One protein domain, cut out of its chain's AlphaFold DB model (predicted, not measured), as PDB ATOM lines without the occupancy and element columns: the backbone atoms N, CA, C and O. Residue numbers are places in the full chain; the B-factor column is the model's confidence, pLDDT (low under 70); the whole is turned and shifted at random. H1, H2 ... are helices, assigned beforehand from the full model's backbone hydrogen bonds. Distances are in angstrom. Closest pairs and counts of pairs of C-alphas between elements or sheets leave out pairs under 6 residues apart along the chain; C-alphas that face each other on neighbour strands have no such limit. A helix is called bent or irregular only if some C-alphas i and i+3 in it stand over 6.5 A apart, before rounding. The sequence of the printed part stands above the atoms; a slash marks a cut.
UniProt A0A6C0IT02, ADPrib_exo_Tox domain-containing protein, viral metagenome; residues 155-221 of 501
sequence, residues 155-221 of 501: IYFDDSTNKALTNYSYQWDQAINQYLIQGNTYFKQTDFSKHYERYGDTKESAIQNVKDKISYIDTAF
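What this domain is: This is residues 155 to 221 of the 501 residues of the protein "ADPrib_exo_Tox domain-containing protein" of viral metagenome (UniProt A0A6C0IT02). A long helix, H1, bows out and kinks sharply near residue 182, and the straight helix H3 runs back across the hollow of that bow. Short H2 sits at one end of the longest axis, and residues 155 to 158 lie at the other. The printed part has 67 residues, of which 53 are in three named helices, in order H1, H2, H3, with no named strand, and its class is all helix; it is compact, radius of gyration of the C-alphas 11.6 A, yet elongated, spanning 38 by 23 by 18 A.

Where its parts are: Find C-alpha 159 at (377.923, 115.710, 132.305); from there H1 runs to residue 188, 30.1 A away. It is irregular: C-alphas 181 and 184 are 9.6 A apart. H2 is residues 190 to 193. H3, residues 203 to 221, covers 27.3 A and ends at (378.674, 112.748, 147.417).

How they stand to each other: Look at the C-alphas of Ala 164 and Lys 213, 5.0 A apart: here H1 and H3 touch most closely, at a steep tilt of 60 degrees, opposite ways. H1, with residues 175 to 187 alone, only just touches H2, with 3 pairs of C-alphas within 8 A, the closest Tyr 186 and Phe 192 at 7.0 A. H2 and H3 are close but not clearly touching; the C-alphas of Ser 193 and Lys 203 are 7.5 A apart. Every O i to N i+4 pair is within hydrogen-bond range in H3, 16 of 26 in H1; H2 is too short for one.

The domain as a whole: The C-alphas of Ile 155 and Thr 190 are farthest apart, 38.4 A. The printed part has no cut; no link is long. Residues 155 to 156 are under pLDDT 70.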
ATOM      1  N   ILE A 155     383.204 107.639 135.171       50.41
ATOM      2  CA  ILE A 155     381.965 106.897 134.832       50.41
ATOM      3  C   ILE A 155     380.873 107.058 135.917       50.41
ATOM      4  O   ILE A 155     379.703 106.778 135.674       50.41
ATOM      5  N   TYR A 156     381.241 107.516 137.117       55.72
ATOM      6  CA  TYR A 156     380.324 107.779 138.228       55.72
ATOM      7  C   TYR A 156     379.604 109.138 138.152       55.72
ATOM      8  O   TYR A 156     378.755 109.409 139.002       55.72
ATOM      9  N   PHE A 157     379.930 109.997 137.183       70.81
ATOM     10  CA  PHE A 157     379.400 111.359 137.087       70.81
ATOM     11  C   PHE A 157     378.706 111.588 135.742       70.81
ATOM     12  O   PHE A 157     379.227 111.213 134.694       70.81
ATOM     13  N   ASP A 158     377.534 112.225 135.770       77.50
ATOM     14  CA  ASP A 158     376.904 112.754 134.560       77.50
ATOM     15  C   ASP A 158     377.622 114.033 134.084       77.50
ATOM     16  O   ASP A 158     378.440 114.612 134.805       77.50
ATOM     17  N   ASP A 159     377.306 114.502 132.874       81.69
ATOM     18  CA  ASP A 159     377.923 115.710 132.305       81.69
ATOM     19  C   ASP A 159     377.728 116.946 133.210       81.69
ATOM     20  O   ASP A 159     378.611 117.804 133.295       81.69
ATOM     21  N   SER A 160     376.600 117.027 133.927       87.81
ATOM     22  CA  SER A 160     376.287 118.100 134.881       87.81
ATOM     23  C   SER A 160     377.255 118.102 136.065       87.81
ATOM     24  O   SER A 160     377.804 119.145 136.423       87.81
ATOM     25  N   THR A 161     377.493 116.926 136.644       87.94
ATOM     26  CA  THR A 161     378.370 116.697 137.796       87.94
ATOM     27  C   THR A 161     379.840 116.811 137.413       87.94
ATOM     28  O   THR A 161     380.600 117.485 138.107       87.94
ATOM     29  N   ASN A 162     380.248 116.233 136.279       87.00
ATOM     30  CA  ASN A 162     381.607 116.352 135.753       87.00
ATOM     31  C   ASN A 162     381.955 117.832 135.489       87.00
ATOM     32  O   ASN A 162     382.985 118.329 135.955       87.00
ATOM     33  N   LYS A 163     381.037 118.583 134.863       89.62
ATOM     34  CA  LYS A 163     381.167 120.035 134.674       89.62
ATOM     35  C   LYS A 163     381.130 120.811 135.993       89.62
ATOM     36  O   LYS A 163     381.852 121.795 136.120       89.62
ATOM     37  N   ALA A 164     380.333 120.398 136.981       93.38
ATOM     38  CA  ALA A 164     380.301 121.041 138.295       93.38
ATOM     39  C   ALA A 164     381.624 120.876 139.059       93.38
ATOM     40  O   ALA A 164     382.117 121.855 139.616       93.38
ATOM     41  N   LEU A 165     382.224 119.682 139.032       92.31
ATOM     42  CA  LEU A 165     383.542 119.401 139.616       92.31
ATOM     43  C   LEU A 165     384.662 120.145 138.865       92.31
ATOM     44  O   LEU A 165     385.482 120.806 139.500       92.31
ATOM     45  N   THR A 166     384.624 120.150 137.527       91.50
ATOM     46  CA  THR A 166     385.569 120.914 136.688       91.50
ATOM     47  C   THR A 166     385.503 122.406 137.003       91.50
ATOM     48  O   THR A 166     386.527 123.030 137.279       91.50
ATOM     49  N   ASN A 167     384.298 122.975 137.059       93.38
ATOM     50  CA  ASN A 167     384.089 124.359 137.472       93.38
ATOM     51  C   ASN A 167     384.553 124.598 138.920       93.38
ATOM     52  O   ASN A 167     385.170 125.624 139.194       93.38
ATOM     53  N   TYR A 168     384.297 123.671 139.851       94.81
ATOM     54  CA  TYR A 168     384.760 123.804 141.233       94.81
ATOM     55  C   TYR A 168     386.291 123.892 141.308       94.81
ATOM     56  O   TYR A 168     386.788 124.794 141.970       94.81
ATOM     57  N   SER A 169     387.035 123.054 140.576       91.44
ATOM     58  CA  SER A 169     388.510 123.117 140.543       91.44
ATOM     59  C   SER A 169     389.074 124.444 140.006       91.44
ATOM     60  O   SER A 169     390.229 124.778 140.269       91.44
ATOM     61  N   TYR A 170     388.282 125.221 139.254       88.75
ATOM     62  CA  TYR A 170     388.754 126.435 138.596       88.75
ATOM     63  C   TYR A 170     387.715 127.565 138.576       88.75
ATOM     64  O   TYR A 170     386.735 127.540 137.835       88.75
ATOM     65  N   GLN A 171     388.003 128.623 139.339       87.75
ATOM     66  CA  GLN A 171     387.230 129.868 139.491       87.75
ATOM     67  C   GLN A 171     385.910 129.775 140.274       87.75
ATOM     68  O   GLN A 171     385.495 130.801 140.818       87.75
ATOM     69  N   TRP A 172     385.239 128.618 140.363       94.62
ATOM     70  CA  TRP A 172     383.967 128.522 141.103       94.62
ATOM     71  C   TRP A 172     384.141 128.125 142.573       94.62
ATOM     72  O   TRP A 172     383.216 128.368 143.354       94.62
ATOM     73  N   ASP A 173     385.302 127.591 142.980       92.88
ATOM     74  CA  ASP A 173     385.624 127.277 144.381       92.88
ATOM     75  C   ASP A 173     385.302 128.454 145.312       92.88
ATOM     76  O   ASP A 173     384.671 128.270 146.352       92.88
ATOM     77  N   GLN A 174     385.680 129.677 144.926       92.00
ATOM     78  CA  GLN A 174     385.513 130.862 145.753       92.00
ATOM     79  C   GLN A 174     384.026 131.174 145.950       92.00
ATOM     80  O   GLN A 174     383.588 131.355 147.086       92.00
ATOM     81  N   ALA A 175     383.232 131.205 144.878       95.12
ATOM     82  CA  ALA A 175     381.807 131.511 144.970       95.12
ATOM     83  C   ALA A 175     381.032 130.425 145.734       95.12
ATOM     84  O   ALA A 175     380.242 130.739 146.627       95.12
ATOM     85  N   ILE A 176     381.316 129.154 145.437       96.94
ATOM     86  CA  ILE A 176     380.706 127.995 146.095       96.94
ATOM     87  C   ILE A 176     381.051 127.986 147.589       96.94
ATOM     88  O   ILE A 176     380.154 127.970 148.432       96.94
ATOM     89  N   ASN A 177     382.334 128.067 147.950       95.44
ATOM     90  CA  ASN A 177     382.755 127.990 149.348       95.44
ATOM     91  C   ASN A 177     382.321 129.220 150.163       95.44
ATOM     92  O   ASN A 177     381.910 129.064 151.313       95.44
ATOM     93  N   GLN A 178     382.350 130.435 149.599       93.88
ATOM     94  CA  GLN A 178     381.886 131.628 150.322       93.88
ATOM     95  C   GLN A 178     380.365 131.625 150.531       93.88
ATOM     96  O   GLN A 178     379.925 132.000 151.620       93.88
ATOM     97  N   TYR A 179     379.568 131.151 149.564       95.69
ATOM     98  CA  TYR A 179     378.131 130.930 149.766       95.69
ATOM     99  C   TYR A 179     377.862 129.847 150.820       95.69
ATOM    100  O   TYR A 179     377.053 130.060 151.718       95.69
ATOM    101  N   LEU A 180     378.575 128.719 150.787       95.38
ATOM    102  CA  LEU A 180     378.407 127.649 151.779       95.38
ATOM    103  C   LEU A 180     378.793 128.074 153.212       95.38
ATOM    104  O   LEU A 180     378.228 127.562 154.177       95.38
ATOM    105  N   ILE A 181     379.703 129.043 153.372       91.88
ATOM    106  CA  ILE A 181     380.083 129.606 154.681       91.88
ATOM    107  C   ILE A 181     379.119 130.713 155.148       91.88
ATOM    108  O   ILE A 181     378.802 130.773 156.336       91.88
ATOM    109  N   GLN A 182     378.690 131.612 154.251       90.69
ATOM    110  CA  GLN A 182     377.999 132.872 154.595       90.69
ATOM    111  C   GLN A 182     376.504 132.911 154.195       90.69
ATOM    112  O   GLN A 182     375.794 133.875 154.500       90.69
ATOM    113  N   GLY A 183     376.012 131.892 153.491       92.00
ATOM    114  CA  GLY A 183     374.669 131.840 152.913       92.00
ATOM    115  C   GLY A 183     374.401 132.969 151.912       92.00
ATOM    116  O   GLY A 183     375.314 133.548 151.320       92.00
ATOM    117  N   ASN A 184     373.124 133.343 151.770       92.75
ATOM    118  CA  ASN A 184     372.667 134.407 150.863       92.75
ATOM    119  C   ASN A 184     373.309 135.790 151.123       92.75
ATOM    120  O   ASN A 184     373.179 136.680 150.284       92.75
ATOM    121  N   THR A 185     374.003 135.999 152.249       92.25
ATOM    122  CA  THR A 185     374.728 137.256 152.502       92.25
ATOM    123  C   THR A 185     375.930 137.433 151.570       92.25
ATOM    124  O   THR A 185     376.239 138.568 151.215       92.25
ATOM    125  N   TYR A 186     376.551 136.342 151.095       93.38
ATOM    126  CA  TYR A 186     377.669 136.400 150.145       93.38
ATOM    127  C   TYR A 186     377.281 137.082 148.826       93.38
ATOM    128  O   TYR A 186     378.015 137.933 148.336       93.38
ATOM    129  N   PHE A 187     376.096 136.789 148.283       94.56
ATOM    130  CA  PHE A 187     375.652 137.366 147.009       94.56
ATOM    131  C   PHE A 187     375.400 138.884 147.067       94.56
ATOM    132  O   PHE A 187     375.348 139.542 146.030       94.56
ATOM    133  N   LYS A 188     375.297 139.461 148.275       92.75
ATOM    134  CA  LYS A 188     375.236 140.914 148.495       92.75
ATOM    135  C   LYS A 188     376.623 141.572 148.590       92.75
ATOM    136  O   LYS A 188     376.701 142.794 148.676       92.75
ATOM    137  N   GLN A 189     377.710 140.797 148.603       91.88
ATOM    138  CA  GLN A 189     379.075 141.316 148.730       91.88
ATOM    139  C   GLN A 189     379.596 141.844 147.386       91.88
ATOM    140  O   GLN A 189     379.251 141.353 146.304       91.88
ATOM    141  N   THR A 190     380.464 142.851 147.463       91.44
ATOM    142  CA  THR A 190     381.108 143.492 146.307       91.44
ATOM    143  C   THR A 190     381.889 142.494 145.454       91.44
ATOM    144  O   THR A 190     381.813 142.570 144.233       91.44
ATOM    145  N   ASP A 191     382.564 141.521 146.069       89.31
ATOM    146  CA  ASP A 191     383.331 140.485 145.366       89.31
ATOM    147  C   ASP A 191     382.459 139.602 144.460       89.31
ATOM    148  O   ASP A 191     382.871 139.271 143.350       89.31
ATOM    149  N   PHE A 192     381.233 139.261 144.881       94.38
ATOM    150  CA  PHE A 192     380.285 138.569 144.004       94.38
ATOM    151  C   PHE A 192     379.787 139.505 142.897       94.38
ATOM    152  O   PHE A 192     379.836 139.158 141.720       94.38
ATOM    153  N   SER A 193     379.384 140.732 143.247       92.56
ATOM    154  CA  SER A 193     378.899 141.716 142.265       92.56
ATOM    155  C   SER A 193     379.941 142.152 141.224       92.56
ATOM    156  O   SER A 193     379.537 142.651 140.181       92.56
ATOM    157  N   LYS A 194     381.243 141.951 141.470       93.69
ATOM    158  CA  LYS A 194     382.337 142.176 140.506       93.69
ATOM    159  C   LYS A 194     382.620 140.983 139.586       93.69
ATOM    160  O   LYS A 194     383.371 141.137 138.626       93.69
ATOM    161  N   HIS A 195     382.130 139.786 139.915       93.62
ATOM    162  CA  HIS A 195     382.558 138.529 139.280       93.62
ATOM    163  C   HIS A 195     381.399 137.591 138.896       93.62
ATOM    164  O   HIS A 195     381.662 136.477 138.448       93.62
ATOM    165  N   TYR A 196     380.140 138.021 139.044       94.62
ATOM    166  CA  TYR A 196     378.949 137.212 138.747       94.62
ATOM    167  C   TYR A 196     378.929 136.668 137.305       94.62
ATOM    168  O   TYR A 196     378.515 135.533 137.098       94.62
ATOM    169  N   GLU A 197     379.475 137.424 136.349       95.19
ATOM    170  CA  GLU A 197     379.585 137.087 134.917       95.19
ATOM    171  C   GLU A 197     380.389 135.802 134.652       95.19
ATOM    172  O   GLU A 197     380.182 135.137 133.642       95.19
ATOM    173  N   ARG A 198     381.257 135.380 135.587       93.94
ATOM    174  CA  ARG A 198     381.931 134.066 135.524       93.94
ATOM    175  C   ARG A 198     380.972 132.889 135.739       93.94
ATOM    176  O   ARG A 198     381.332 131.749 135.446       93.94
ATOM    177  N   TYR A 199     379.797 133.153 136.309       94.38
ATOM    178  CA  TYR A 199     378.842 132.149 136.772       94.38
ATOM    179  C   TYR A 199     377.476 132.230 136.066       94.38
ATOM    180  O   TYR A 199     376.718 131.264 136.134       94.38
ATOM    181  N   GLY A 200     377.157 133.342 135.393       94.50
ATOM    182  CA  GLY A 200     375.952 133.516 134.575       94.50
ATOM    183  C   GLY A 200     375.761 134.962 134.099       94.50
ATOM    184  O   GLY A 200     376.290 135.891 134.703       94.50
ATOM    185  N   ASP A 201     374.981 135.146 133.031       95.31
ATOM    186  CA  ASP A 201     374.844 136.422 132.295       95.31
ATOM    187  C   ASP A 201     374.134 137.530 133.096       95.31
ATOM    188  O   ASP A 201     374.288 138.716 132.819       95.31
ATOM    189  N   THR A 202     373.362 137.148 134.116       96.75
ATOM    190  CA  THR A 202     372.752 138.055 135.100       96.75
ATOM    191  C   THR A 202     373.120 137.621 136.513       96.75
ATOM    192  O   THR A 202     373.530 136.479 136.738       96.75
ATOM    193  N   LYS A 203     372.945 138.499 137.507       95.31
ATOM    194  CA  LYS A 203     373.233 138.159 138.914       95.31
ATOM    195  C   LYS A 203     372.332 137.033 139.416       95.31
ATOM    196  O   LYS A 203     372.779 136.181 140.176       95.31
ATOM    197  N   GLU A 204     371.094 136.990 138.949       95.88
ATOM    198  CA  GLU A 204     370.075 135.997 139.288       95.88
ATOM    199  C   GLU A 204     370.444 134.638 138.681       95.88
ATOM    200  O   GLU A 204     370.464 133.629 139.391       95.88
ATOM    201  N   SER A 205     370.837 134.634 137.400       97.25
ATOM    202  CA  SER A 205     371.381 133.463 136.706       97.25
ATOM    203  C   SER A 205     372.639 132.948 137.410       97.25
ATOM    204  O   SER A 205     372.727 131.764 137.721       97.25
ATOM    205  N   ALA A 206     373.582 133.829 137.756       97.12
ATOM    206  CA  ALA A 206     374.805 133.488 138.480       97.12
ATOM    207  C   ALA A 206     374.531 132.891 139.876       97.12
ATOM    208  O   ALA A 206     375.148 131.895 140.258       97.12
ATOM    209  N   ILE A 207     373.580 133.456 140.632       97.38
ATOM    210  CA  ILE A 207     373.149 132.944 141.944       97.38
ATOM    211  C   ILE A 207     372.560 131.539 141.819       97.38
ATOM    212  O   ILE A 207     372.894 130.669 142.628       97.38
ATOM    213  N   GLN A 208     371.678 131.314 140.840       97.50
ATOM    214  CA  GLN A 208     371.067 130.003 140.645       97.50
ATOM    215  C   GLN A 208     372.114 128.986 140.186       97.50
ATOM    216  O   GLN A 208     372.274 127.955 140.833       97.50
ATOM    217  N   ASN A 209     372.938 129.346 139.200       97.19
ATOM    218  CA  ASN A 209     374.040 128.520 138.724       97.19
ATOM    219  C   ASN A 209     374.959 128.053 139.868       97.19
ATOM    220  O   ASN A 209     375.268 126.866 139.939       97.19
ATOM    221  N   VAL A 210     375.378 128.934 140.789       97.12
ATOM    222  CA  VAL A 210     376.209 128.539 141.949       97.12
ATOM    223  C   VAL A 210     375.500 127.502 142.835       97.12
ATOM    224  O   VAL A 210     376.144 126.557 143.294       97.12
ATOM    225  N   LYS A 211     374.182 127.625 143.043       97.44
ATOM    226  CA  LYS A 211     373.381 126.641 143.795       97.44
ATOM    227  C   LYS A 211     373.244 125.314 143.048       97.44
ATOM    228  O   LYS A 211     373.356 124.267 143.678       97.44
ATOM    229  N   ASP A 212     373.071 125.341 141.729       96.88
ATOM    230  CA  ASP A 212     372.933 124.128 140.916       96.88
ATOM    231  C   ASP A 212     374.212 123.279 140.966       96.88
ATOM    232  O   ASP A 212     374.142 122.068 141.145       96.88
ATOM    233  N   LYS A 213     375.399 123.907 140.893       95.88
ATOM    234  CA  LYS A 213     376.683 123.177 140.962       95.88
ATOM    235  C   LYS A 213     376.903 122.562 142.347       95.88
ATOM    236  O   LYS A 213     377.414 121.451 142.431       95.88
ATOM    237  N   ILE A 214     376.454 123.229 143.413       97.38
ATOM    238  CA  ILE A 214     376.399 122.647 144.766       97.38
ATOM    239  C   ILE A 214     375.448 121.446 144.801       97.38
ATOM    240  O   ILE A 214     375.804 120.419 145.365       97.38
ATOM    241  N   SER A 215     374.279 121.537 144.160       95.69
ATOM    242  CA  SER A 215     373.327 120.423 144.068       95.69
ATOM    243  C   SER A 215     373.947 119.203 143.374       95.69
ATOM    244  O   SER A 215     373.926 118.113 143.932       95.69
ATOM    245  N   TYR A 216     374.585 119.383 142.210       93.69
ATOM    246  CA  TYR A 216     375.235 118.280 141.486       93.69
ATOM    247  C   TYR A 216     376.389 117.648 142.287       93.69
ATOM    248  O   TYR A 216     376.507 116.425 142.335       93.69
ATOM    249  N   ILE A 217     377.211 118.454 142.971       94.75
ATOM    250  CA  ILE A 217     378.311 117.949 143.813       94.75
ATOM    251  C   ILE A 217     377.775 117.242 145.075       94.75
ATOM    252  O   ILE A 217     378.309 116.206 145.468       94.75
ATOM    253  N   ASP A 218     376.703 117.739 145.698       93.75
ATOM    254  CA  ASP A 218     376.051 117.066 146.830       93.75
ATOM    255  C   ASP A 218     375.418 115.727 146.416       93.75
ATOM    256  O   ASP A 218     375.599 114.732 147.121       93.75
ATOM    257  N   THR A 219     374.737 115.671 145.264       87.38
ATOM    258  CA  THR A 219     374.221 114.420 144.680       87.38
ATOM    259  C   THR A 219     375.357 113.435 144.410       87.38
ATOM    260  O   THR A 219     375.239 112.265 144.764       87.38
ATOM    261  N   ALA A 220     376.496 113.898 143.885       87.38
ATOM    262  CA  ALA A 220     377.679 113.060 143.694       87.38
ATOM    263  C   ALA A 220     378.166 112.443 145.018       87.38
ATOM    264  O   ALA A 220     378.363 111.231 145.100       87.38
ATOM    265  N   PHE A 221     378.297 113.243 146.084       90.06
ATOM    266  CA  PHE A 221     378.674 112.748 147.417       90.06
ATOM    267  C   PHE A 221     377.642 111.801 148.048       90.06
ATOM    268  O   PHE A 221     378.013 110.954 148.863       90.06
TER     269      PHE A 221